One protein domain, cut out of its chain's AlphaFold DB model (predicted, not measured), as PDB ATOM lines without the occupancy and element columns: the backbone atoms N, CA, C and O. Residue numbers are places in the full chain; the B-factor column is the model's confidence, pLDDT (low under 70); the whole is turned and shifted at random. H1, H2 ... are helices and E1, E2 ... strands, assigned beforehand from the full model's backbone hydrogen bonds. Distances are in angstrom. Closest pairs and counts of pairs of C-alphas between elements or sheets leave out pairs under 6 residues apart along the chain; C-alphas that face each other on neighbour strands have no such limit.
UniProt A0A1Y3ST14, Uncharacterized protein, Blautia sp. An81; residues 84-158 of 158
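What this domain is: This is residues 84 to 158 of the 158 residues of an uncharacterized protein of Blautia sp. An81 (UniProt A0A1Y3ST14). What does the model look like? A small, strongly twisted sheet is built round one long strand, E2, which bends by 65 degrees; helix H2 packs over the first part of E2, and the small helix H1 packs on H2. Helix H3 follows E4 at the far end of the sheet, which it only grazes, and lengthens the whole there. What is it made of? The printed part has 75 residues, with three named helices and four named strands, which follow along the chain as H1, then E1, then E2, then E3, then H2, then E4, then H3, a mixed class of helices and strands; the sheet is branched, with the neighbour pairs E1 and E2 antiparallel, E2 and E3 antiparallel, and E2 and E4 parallel. The whole is loose and flat, with a radius of gyration of the C-alphas of 14.5 A and spans of 48 by 30 by 15 A.

Where its parts are: Which elements come first? H1 is residues 84 to 87, beginning at C-alpha 84 (130.054, 124.395, 152.032), and E1 is residues 93 to 96. E2, residues 101 to 109, is 21.7 A long and bends at residue 106; E3, residues 115 to 121, is 15.9 A long. What follows? H2, residues 124 to 136, is 18.2 A long, and E4 is residues 142 to 144. H3, residues 147 to 156, is 14.3 A long and ends at C-alpha 156 (128.837, 81.748, 145.402).

How they stand to each other: How do the strands pair? E1, E2 and E3 form a meander, each strand the antiparallel neighbour of the one before, with hairpins E1 and E2, and E2 and E3; N 103 and O 94 are 2.8 A apart, N 104 and O 119 also 2.8 A. The pairing is staggered: E1, beside residues 101 to 104, and E4, beside residues 107 to 109, lie on one side of E2, and E3 on the other side. E4 is parallel to E2, with N 108 and O 142 at 2.9 A. Where are the helices? H2 is on the sheet at a height of 9.7 A, over E2 and along it at 10 degrees on the local plane; the closest C-alphas, of Trp 102 and Glu 124, are 5.7 A apart. H1, not on the sheet, touches residues 128 to 132 of H2, the C-alphas of Leu 84 and Leu 128 being closest at 6.3 A. H3 only grazes the sheet with residues 147 to 150, and is apart from H1 and H2. Are the helix backbones complete? In H2 and H3 every O i to N i+4 pair is within hydrogen-bond range; H1 is too short for such a pair.

The domain as a whole: How large is it? The two C-alphas farthest apart, of Leu 125 and Ala 158, are 47.8 A apart. Is anything missing or uncertain? The printed part has no cut, and its six links are tight. The mean pLDDT of the printed part is 90.2, with residues 157 to 158 under 70.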
ATOM      1  N   LEU A  84     129.692 125.400 153.032       91.81
ATOM      2  CA  LEU A  84     130.054 124.395 152.032       91.81
ATOM      3  C   LEU A  84     130.005 122.978 152.616       91.81
ATOM      4  O   LEU A  84     129.386 122.099 152.016       91.81
ATOM      5  N   ARG A  85     130.550 122.765 153.822       91.81
ATOM      6  CA  ARG A  85     130.475 121.472 154.528       91.81
ATOM      7  C   ARG A  85     129.041 120.983 154.743       91.81
ATOM      8  O   ARG A  85     128.797 119.789 154.642       91.81
ATOM      9  N   LYS A  86     128.091 121.884 155.021       90.69
ATOM     10  CA  LYS A  86     126.664 121.533 155.182       90.69
ATOM     11  C   LYS A  86     125.982 121.227 153.849       90.69
ATOM     12  O   LYS A  86     124.996 120.499 153.820       90.69
ATOM     13  N   SER A  87     126.465 121.828 152.762       88.00
ATOM     14  CA  SER A  87     125.893 121.653 151.424       88.00
ATOM     15  C   SER A  87     126.324 120.344 150.750       88.00
ATOM     16  O   SER A  87     125.610 119.828 149.886       88.00
ATOM     17  N   VAL A  88     127.475 119.803 151.158       90.75
ATOM     18  CA  VAL A  88     128.081 118.609 150.570       90.75
ATOM     19  C   VAL A  88     127.704 117.349 151.345       90.75
ATOM     20  O   VAL A  88     127.553 117.360 152.563       90.75
ATOM     21  N   ARG A  89     127.550 116.236 150.624       85.56
ATOM     22  CA  ARG A  89     127.307 114.918 151.219       85.56
ATOM     23  C   ARG A  89     128.537 114.416 152.007       85.56
ATOM     24  O   ARG A  89     129.600 114.275 151.403       85.56
ATOM     25  N   PRO A  90     128.424 114.110 153.316       80.94
ATOM     26  CA  PRO A  90     129.580 113.752 154.148       80.94
ATOM     27  C   PRO A  90     130.318 112.479 153.714       80.94
ATOM     28  O   PRO A  90     131.522 112.380 153.899       80.94
ATOM     29  N   ASP A  91     129.612 111.517 153.120       82.81
ATOM     30  CA  ASP A  91     130.136 110.223 152.658       82.81
ATOM     31  C   ASP A  91     131.019 110.320 151.404       82.81
ATOM     32  O   ASP A  91     131.632 109.335 150.993       82.81
ATOM     33  N   THR A  92     131.095 111.504 150.796       87.81
ATOM     34  CA  THR A  92     131.809 111.742 149.533       87.81
ATOM     35  C   THR A  92     133.175 112.388 149.704       87.81
ATOM     36  O   THR A  92     133.928 112.461 148.736       87.81
ATOM     37  N   LEU A  93     133.516 112.822 150.919       92.38
ATOM     38  CA  LEU A  93     134.734 113.566 151.217       92.38
ATOM     39  C   LEU A  93     135.527 112.863 152.322       92.38
ATOM     40  O   LEU A  93     134.976 112.530 153.367       92.38
ATOM     41  N   PHE A  94     136.830 112.682 152.130       92.38
ATOM     42  CA  PHE A  94     137.711 112.109 153.148       92.38
ATOM     43  C   PHE A  94     139.107 112.731 153.087       92.38
ATOM     44  O   PHE A  94     139.514 113.280 152.067       92.38
ATOM     45  N   TYR A  95     139.853 112.657 154.187       94.31
ATOM     46  CA  TYR A  95     141.252 113.080 154.213       94.31
ATOM     47  C   TYR A  95     142.162 111.857 154.097       94.31
ATOM     48  O   TYR A  95     142.115 110.971 154.954       94.31
ATOM     49  N   SER A  96     142.984 111.804 153.048       93.00
ATOM     50  CA  SER A  96     143.988 110.754 152.874       93.00
ATOM     51  C   SER A  96     145.267 111.141 153.606       93.00
ATOM     52  O   SER A  96     145.900 112.149 153.287       93.00
ATOM     53  N   GLN A  97     145.656 110.331 154.592       92.00
ATOM     54  CA  GLN A  97     146.907 110.525 155.332       92.00
ATOM     55  C   GLN A  97     148.138 110.194 154.480       92.00
ATOM     56  O   GLN A  97     149.182 110.821 154.652       92.00
ATOM     57  N   GLU A  98     148.011 109.242 153.553       90.12
ATOM     58  CA  GLU A  98     149.091 108.821 152.654       90.12
ATOM     59  C   GLU A  98     149.432 109.934 151.658       90.12
ATOM     60  O   GLU A  98     150.583 110.356 151.557       90.12
ATOM     61  N   GLU A  99     148.406 110.487 151.011       86.06
ATOM     62  CA  GLU A  99     148.536 111.548 150.006       86.06
ATOM     63  C   GLU A  99     148.582 112.960 150.622       86.06
ATOM     64  O   GLU A  99     148.758 113.952 149.913       86.06
ATOM     65  N   LYS A 100     148.380 113.075 151.945       92.56
ATOM     66  CA  LYS A 100     148.237 114.340 152.696       92.56
ATOM     67  C   LYS A 100     147.263 115.328 152.043       92.56
ATOM     68  O   LYS A 100     147.468 116.543 152.089       92.56
ATOM     69  N   SER A 101     146.196 114.812 151.447       95.44
ATOM     70  CA  SER A 101     145.281 115.561 150.587       95.44
ATOM     71  C   SER A 101     143.823 115.198 150.860       95.44
ATOM     72  O   SER A 101     143.507 114.189 151.499       95.44
ATOM     73  N   TRP A 102     142.912 116.053 150.399       95.75
ATOM     74  CA  TRP A 102     141.473 115.833 150.508       95.75
ATOM     75  C   TRP A 102     140.964 115.068 149.292       95.75
ATOM     76  O   TRP A 102     141.058 115.557 148.171       95.75
ATOM     77  N   GLY A 103     140.426 113.874 149.518       95.25
ATOM     78  CA  GLY A 103     139.826 113.023 148.502       95.25
ATOM     79  C   GLY A 103     138.326 113.265 148.369       95.25
ATOM     80  O   GLY A 103     137.605 113.356 149.364       95.25
ATOM     81  N   VAL A 104     137.858 113.340 147.126       95.12
ATOM     82  CA  VAL A 104     136.442 113.284 146.757       95.12
ATOM     83  C   VAL A 104     136.196 111.957 146.057       95.12
ATOM     84  O   VAL A 104     136.780 111.707 145.003       95.12
ATOM     85  N   ALA A 105     135.335 111.114 146.613       92.94
ATOM     86  CA  ALA A 105     134.979 109.843 145.998       92.94
ATOM     87  C   ALA A 105     134.218 110.076 144.682       92.94
ATOM     88  O   ALA A 105     133.201 110.778 144.644       92.94
ATOM     89  N   VAL A 106     134.717 109.492 143.593       93.19
ATOM     90  CA  VAL A 106     134.093 109.580 142.264       93.19
ATOM     91  C   VAL A 106     133.478 108.256 141.823       93.19
ATOM     92  O   VAL A 106     132.511 108.290 141.065       93.19
ATOM     93  N   CYS A 107     133.955 107.129 142.358       92.75
ATOM     94  CA  CYS A 107     133.400 105.803 142.114       92.75
ATOM     95  C   CYS A 107     133.342 104.983 143.407       92.75
ATOM     96  O   CYS A 107     134.294 104.973 144.194       92.75
ATOM     97  N   TYR A 108     132.232 104.272 143.602       93.31
ATOM     98  CA  TYR A 108     132.032 103.355 144.719       93.31
ATOM     99  C   TYR A 108     131.795 101.930 144.241       93.31
ATOM    100  O   TYR A 108     131.160 101.691 143.215       93.31
ATOM    101  N   CYS A 109     132.188 100.964 145.066       94.06
ATOM    102  CA  CYS A 109     131.743  99.597 144.903       94.06
ATOM    103  C   CYS A 109     130.239  99.501 145.191       94.06
ATOM    104  O   CYS A 109     129.766  99.875 146.264       94.06
ATOM    105  N   TYR A 110     129.468  98.952 144.260       92.06
ATOM    106  CA  TYR A 110     128.033  98.750 144.396       92.06
ATOM    107  C   TYR A 110     127.689  97.828 145.576       92.06
ATOM    108  O   TYR A 110     126.688  98.053 146.259       92.06
ATOM    109  N   GLN A 111     128.528  96.816 145.833       91.38
ATOM    110  CA  GLN A 111     128.298  95.808 146.870       91.38
ATOM    111  C   GLN A 111     128.785  96.257 148.254       91.38
ATOM    112  O   GLN A 111     127.977  96.358 149.174       91.38
ATOM    113  N   CYS A 112     130.082  96.548 148.415       91.88
ATOM    114  CA  CYS A 112     130.655  96.901 149.721       91.88
ATOM    115  C   CYS A 112     130.628  98.404 150.040       91.88
ATOM    116  O   CYS A 112     130.939  98.778 151.166       91.88
ATOM    117  N   ARG A 113     130.240  99.267 149.087       89.44
ATOM    118  CA  ARG A 113     130.234 100.740 149.225       89.44
ATOM    119  C   ARG A 113     131.603 101.368 149.491       89.44
ATOM    120  O   ARG A 113     131.668 102.552 149.808       89.44
ATOM    121  N   GLU A 114     132.686 100.620 149.316       91.19
ATOM    122  CA  GLU A 114     134.037 101.168 149.400       91.19
ATOM    123  C   GLU A 114     134.347 102.076 148.212       91.19
ATOM    124  O   GLU A 114     133.810 101.899 147.117       91.19
ATOM    125  N   VAL A 115     135.214 103.060 148.436       91.38
ATOM    126  CA  VAL A 115     135.665 103.985 147.393       91.38
ATOM    127  C   VAL A 115     136.639 103.249 146.477       91.38
ATOM    128  O   VAL A 115     137.678 102.782 146.934       91.38
ATOM    129  N   LEU A 116     136.306 103.155 145.189       92.06
ATOM    130  CA  LEU A 116     137.175 102.548 144.175       92.06
ATOM    131  C   LEU A 116     138.074 103.580 143.511       92.06
ATOM    132  O   LEU A 116     139.221 103.293 143.185       92.06
ATOM    133  N   GLU A 117     137.549 104.787 143.334       93.31
ATOM    134  CA  GLU A 117     138.280 105.885 142.725       93.31
ATOM    135  C   GLU A 117     137.935 107.191 143.434       93.31
ATOM    136  O   GLU A 117     136.771 107.471 143.754       93.31
ATOM    137  N   ALA A 118     138.962 108.004 143.667       94.06
ATOM    138  CA  ALA A 118     138.840 109.313 144.281       94.06
ATOM    139  C   ALA A 118     139.700 110.340 143.551       94.06
ATOM    140  O   ALA A 118     140.789 110.038 143.064       94.06
ATOM    141  N   GLN A 119     139.215 111.577 143.527       94.50
ATOM    142  CA  GLN A 119     139.969 112.722 143.045       94.50
ATOM    143  C   GLN A 119     140.515 113.520 144.228       94.50
ATOM    144  O   GLN A 119     139.764 113.874 145.135       94.50
ATOM    145  N   TYR A 120     141.815 113.804 144.209       95.19
ATOM    146  CA  TYR A 120     142.517 114.436 145.323       95.19
ATOM    147  C   TYR A 120     142.751 115.929 145.099       95.19
ATOM    148  O   TYR A 120     143.047 116.374 143.989       95.19
ATOM    149  N   PHE A 121     142.650 116.695 146.183       95.44
ATOM    150  CA  PHE A 121     142.797 118.144 146.208       95.44
ATOM    151  C   PHE A 121     143.718 118.584 147.342       95.44
ATOM    152  O   PHE A 121     143.743 117.999 148.427       95.44
ATOM    153  N   SER A 122     144.452 119.666 147.096       93.50
ATOM    154  CA  SER A 122     145.421 120.211 148.050       93.50
ATOM    155  C   SER A 122     144.762 120.815 149.294       93.50
ATOM    156  O   SER A 122     145.352 120.827 150.373       93.50
ATOM    157  N   SER A 123     143.521 121.289 149.162       93.62
ATOM    158  CA  SER A 123     142.775 121.933 150.237       93.62
ATOM    159  C   SER A 123     141.356 121.387 150.363       93.62
ATOM    160  O   SER A 123     140.720 120.993 149.385       93.62
ATOM    161  N   GLU A 124     140.830 121.426 151.587       94.19
ATOM    162  CA  GLU A 124     139.449 121.026 151.870       94.19
ATOM    163  C   GLU A 124     138.445 121.888 151.103       94.19
ATOM    164  O   GLU A 124     137.437 121.401 150.600       94.19
ATOM    165  N   LEU A 125     138.744 123.184 150.984       93.94
ATOM    166  CA  LEU A 125     137.897 124.143 150.289       93.94
ATOM    167  C   LEU A 125     137.727 123.780 148.808       93.94
ATOM    168  O   LEU A 125     136.620 123.871 148.280       93.94
ATOM    169  N   GLU A 126     138.805 123.370 148.140       93.19
ATOM    170  CA  GLU A 126     138.759 122.920 146.745       93.19
ATOM    171  C   GLU A 126     137.944 121.638 146.597       93.19
ATOM    172  O   GLU A 126     137.066 121.583 145.736       93.19
ATOM    173  N   ALA A 127     138.176 120.654 147.467       94.50
ATOM    174  CA  ALA A 127     137.439 119.394 147.458       94.50
ATOM    175  C   ALA A 127     135.930 119.615 147.675       94.50
ATOM    176  O   ALA A 127     135.100 119.102 146.921       94.50
ATOM    177  N   LEU A 128     135.566 120.455 148.649       94.81
ATOM    178  CA  LEU A 128     134.177 120.825 148.928       94.81
ATOM    179  C   LEU A 128     133.530 121.563 147.755       94.81
ATOM    180  O   LEU A 128     132.406 121.240 147.376       94.81
ATOM    181  N   ARG A 129     134.224 122.535 147.149       93.75
ATOM    182  CA  ARG A 129     133.712 123.254 145.972       93.75
ATOM    183  C   ARG A 129     133.506 122.315 144.794       93.75
ATOM    184  O   ARG A 129     132.458 122.369 144.159       93.75
ATOM    185  N   TYR A 130     134.477 121.448 144.523       93.38
ATOM    186  CA  TYR A 130     134.380 120.455 143.459       93.38
ATOM    187  C   TYR A 130     133.154 119.554 143.657       93.38
ATOM    188  O   TYR A 130     132.343 119.405 142.740       93.38
ATOM    189  N   MET A 131     132.958 119.028 144.868       93.44
ATOM    190  CA  MET A 131     131.818 118.161 145.153       93.44
ATOM    191  C   MET A 131     130.476 118.907 145.097       93.44
ATOM    192  O   MET A 131     129.521 118.419 144.490       93.44
ATOM    193  N   ALA A 132     130.406 120.123 145.646       92.31
ATOM    194  CA  ALA A 132     129.205 120.956 145.581       92.31
ATOM    195  C   ALA A 132     128.801 121.266 144.129       92.31
ATOM    196  O   ALA A 132     127.617 121.204 143.787       92.31
ATOM    197  N   ILE A 133     129.780 121.528 143.250       90.75
ATOM    198  CA  ILE A 133     129.547 121.713 141.812       90.75
ATOM    199  C   ILE A 133     128.956 120.439 141.203       90.75
ATOM    200  O   ILE A 133     127.934 120.527 140.519       90.75
ATOM    201  N   LYS A 134     129.527 119.256 141.475       91.00
ATOM    202  CA  LYS A 134     128.978 117.984 140.962       91.00
ATOM    203  C   LYS A 134     127.535 117.766 141.411       91.00
ATOM    204  O   LYS A 134     126.688 117.459 140.574       91.00
ATOM    205  N   GLN A 135     127.222 118.007 142.685       90.00
ATOM    206  CA  GLN A 135     125.855 117.877 143.206       90.00
ATOM    207  C   GLN A 135     124.873 118.844 142.533       90.00
ATOM    208  O   GLN A 135     123.763 118.449 142.187       90.00
ATOM    209  N   ILE A 136     125.277 120.095 142.299       87.94
ATOM    210  CA  ILE A 136     124.449 121.087 141.599       87.94
ATOM    211  C   ILE A 136     124.233 120.710 140.135       87.94
ATOM    212  O   ILE A 136     123.124 120.855 139.618       87.94
ATOM    213  N   LEU A 137     125.255 120.177 139.474       85.69
ATOM    214  CA  LEU A 137     125.141 119.678 138.108       85.69
ATOM    215  C   LEU A 137     124.376 118.347 138.014       85.69
ATOM    216  O   LEU A 137     124.115 117.884 136.909       85.69
ATOM    217  N   GLY A 138     123.988 117.744 139.144       86.12
ATOM    218  CA  GLY A 138     123.302 116.452 139.176       86.12
ATOM    219  C   GLY A 138     124.203 115.278 138.787       86.12
ATOM    220  O   GLY A 138     123.703 114.231 138.390       86.12
ATOM    221  N   ILE A 139     125.523 115.448 138.884       87.88
ATOM    222  CA  ILE A 139     126.511 114.415 138.574       87.88
ATOM    223  C   ILE A 139     126.680 113.544 139.820       87.88
ATOM    224  O   ILE A 139     127.286 113.966 140.807       87.88
ATOM    225  N   SER A 140     126.119 112.337 139.786       84.94
ATOM    226  CA  SER A 140     126.301 111.339 140.840       84.94
ATOM    227  C   SER A 140     127.662 110.644 140.723       84.94
ATOM    228  O   SER A 140     128.188 110.537 139.615       84.94
ATOM    229  N   PRO A 141     128.217 110.128 141.834       87.50
ATOM    230  CA  PRO A 141     129.302 109.156 141.778       87.50
ATOM    231  C   PRO A 141     128.914 107.941 140.931       87.50
ATOM    232  O   PRO A 141     127.739 107.560 140.879       87.50
ATOM    233  N   GLU A 142     129.904 107.343 140.283       91.69
ATOM    234  CA  GLU A 142     129.742 106.103 139.536       91.69
ATOM    235  C   GLU A 142     129.711 104.899 140.487       91.69
ATOM    236  O   GLU A 142     130.155 104.972 141.639       91.69
ATOM    237  N   PHE A 143     129.146 103.792 140.008       90.75
ATOM    238  CA  PHE A 143     129.101 102.535 140.744       90.75
ATOM    239  C   PHE A 143     129.670 101.416 139.883       90.75
ATOM    240  O   PHE A 143     129.170 101.172 138.787       90.75
ATOM    241  N   ASP A 144     130.661 100.715 140.420       92.62
ATOM    242  CA  ASP A 144     131.249  99.516 139.817       92.62
ATOM    243  C   ASP A 144     131.375  98.405 140.873       92.62
ATOM    244  O   ASP A 144     130.930  98.568 142.003       92.62
ATOM    245  N   THR A 145     131.927  97.242 140.549       91.75
ATOM    246  CA  THR A 145     132.140  96.147 141.503       91.75
ATOM    247  C   THR A 145     133.629  95.963 141.750       91.75
ATOM    248  O   THR A 145     134.391  95.704 140.824       91.75
ATOM    249  N   CYS A 146     134.058  96.053 143.012       93.12
ATOM    250  CA  CYS A 146     135.451  95.786 143.352       93.12
ATOM    251  C   CYS A 146     135.815  94.318 143.084       93.12
ATOM    252  O   CYS A 146     134.961  93.427 143.136       93.12
ATOM    253  N   MET A 147     137.100  94.050 142.837       91.25
ATOM    254  CA  MET A 147     137.574  92.704 142.497       91.25
ATOM    255  C   MET A 147     137.286  91.670 143.591       91.25
ATOM    256  O   MET A 147     136.975  90.524 143.272       91.25
ATOM    257  N   GLU A 148     137.333  92.057 144.866       92.25
ATOM    258  CA  GLU A 148     137.005  91.160 145.980       92.25
ATOM    259  C   GLU A 148     135.524  90.760 145.966       92.25
ATOM    260  O   GLU A 148     135.188  89.575 146.033       92.25
ATOM    261  N   CYS A 149     134.630  91.738 145.799       91.62
ATOM    262  CA  CYS A 149     133.189  91.516 145.670       91.62
ATOM    263  C   CYS A 149     132.854  90.668 144.436       91.62
ATOM    264  O   CYS A 149     132.065  89.723 144.518       91.62
ATOM    265  N   TYR A 150     133.511  90.943 143.307       89.75
ATOM    266  CA  TYR A 150     133.371  90.157 142.085       89.75
ATOM    267  C   TYR A 150     133.776  88.690 142.302       89.75
ATOM    268  O   TYR A 150     133.016  87.777 141.977       89.75
ATOM    269  N   GLN A 151     134.941  88.441 142.909       91.06
ATOM    270  CA  GLN A 151     135.417  87.084 143.193       91.06
ATOM    271  C   GLN A 151     134.500  86.331 144.161       91.06
ATOM    272  O   GLN A 151     134.257  85.138 143.970       91.06
ATOM    273  N   ASN A 152     133.978  87.004 145.185       89.75
ATOM    274  CA  ASN A 152     133.052  86.395 146.138       89.75
ATOM    275  C   ASN A 152     131.731  85.996 145.473       89.75
ATOM    276  O   ASN A 152     131.236  84.896 145.716       89.75
ATOM    277  N   HIS A 153     131.202  86.834 144.580       83.81
ATOM    278  CA  HIS A 153     130.010  86.497 143.804       83.81
ATOM    279  C   HIS A 153     130.253  85.290 142.884       83.81
ATOM    280  O   HIS A 153     129.437  84.375 142.834       83.81
ATOM    281  N   MET A 154     131.403  85.235 142.204       84.31
ATOM    282  CA  MET A 154     131.761  84.096 141.347       84.31
ATOM    283  C   MET A 154     131.893  82.784 142.131       84.31
ATOM    284  O   MET A 154     131.467  81.746 141.638       84.31
ATOM    285  N   LYS A 155     132.432  82.823 143.357       85.06
ATOM    286  CA  LYS A 155     132.501  81.648 144.247       85.06
ATOM    287  C   LYS A 155     131.126  81.176 144.718       85.06
ATOM    288  O   LYS A 155     130.940  79.982 144.887       85.06
ATOM    289  N   ALA A 156     130.188  82.091 144.957       76.25
ATOM    290  CA  ALA A 156     128.837  81.748 145.402       76.25
ATOM    291  C   ALA A 156     127.961  81.149 144.284       76.25
ATOM    292  O   ALA A 156     126.973  80.481 144.577       76.25
ATOM    293  N   CYS A 157     128.300  81.404 143.018       68.75
ATOM    294  CA  CYS A 157     127.591  80.881 141.848       68.75
ATOM    295  C   CYS A 157     128.222  79.614 141.236       68.75
ATOM    296  O   CYS A 157     127.712  79.139 140.220       68.75
ATOM    297  N   ALA A 158     129.322  79.107 141.804       56.94
ATOM    298  CA  ALA A 158     130.007  77.880 141.388       56.94
ATOM    299  C   ALA A 158     129.559  76.682 142.237       56.94
ATOM    300  O   ALA A 158     129.465  75.574 141.663       56.94
TER     301      ALA A 158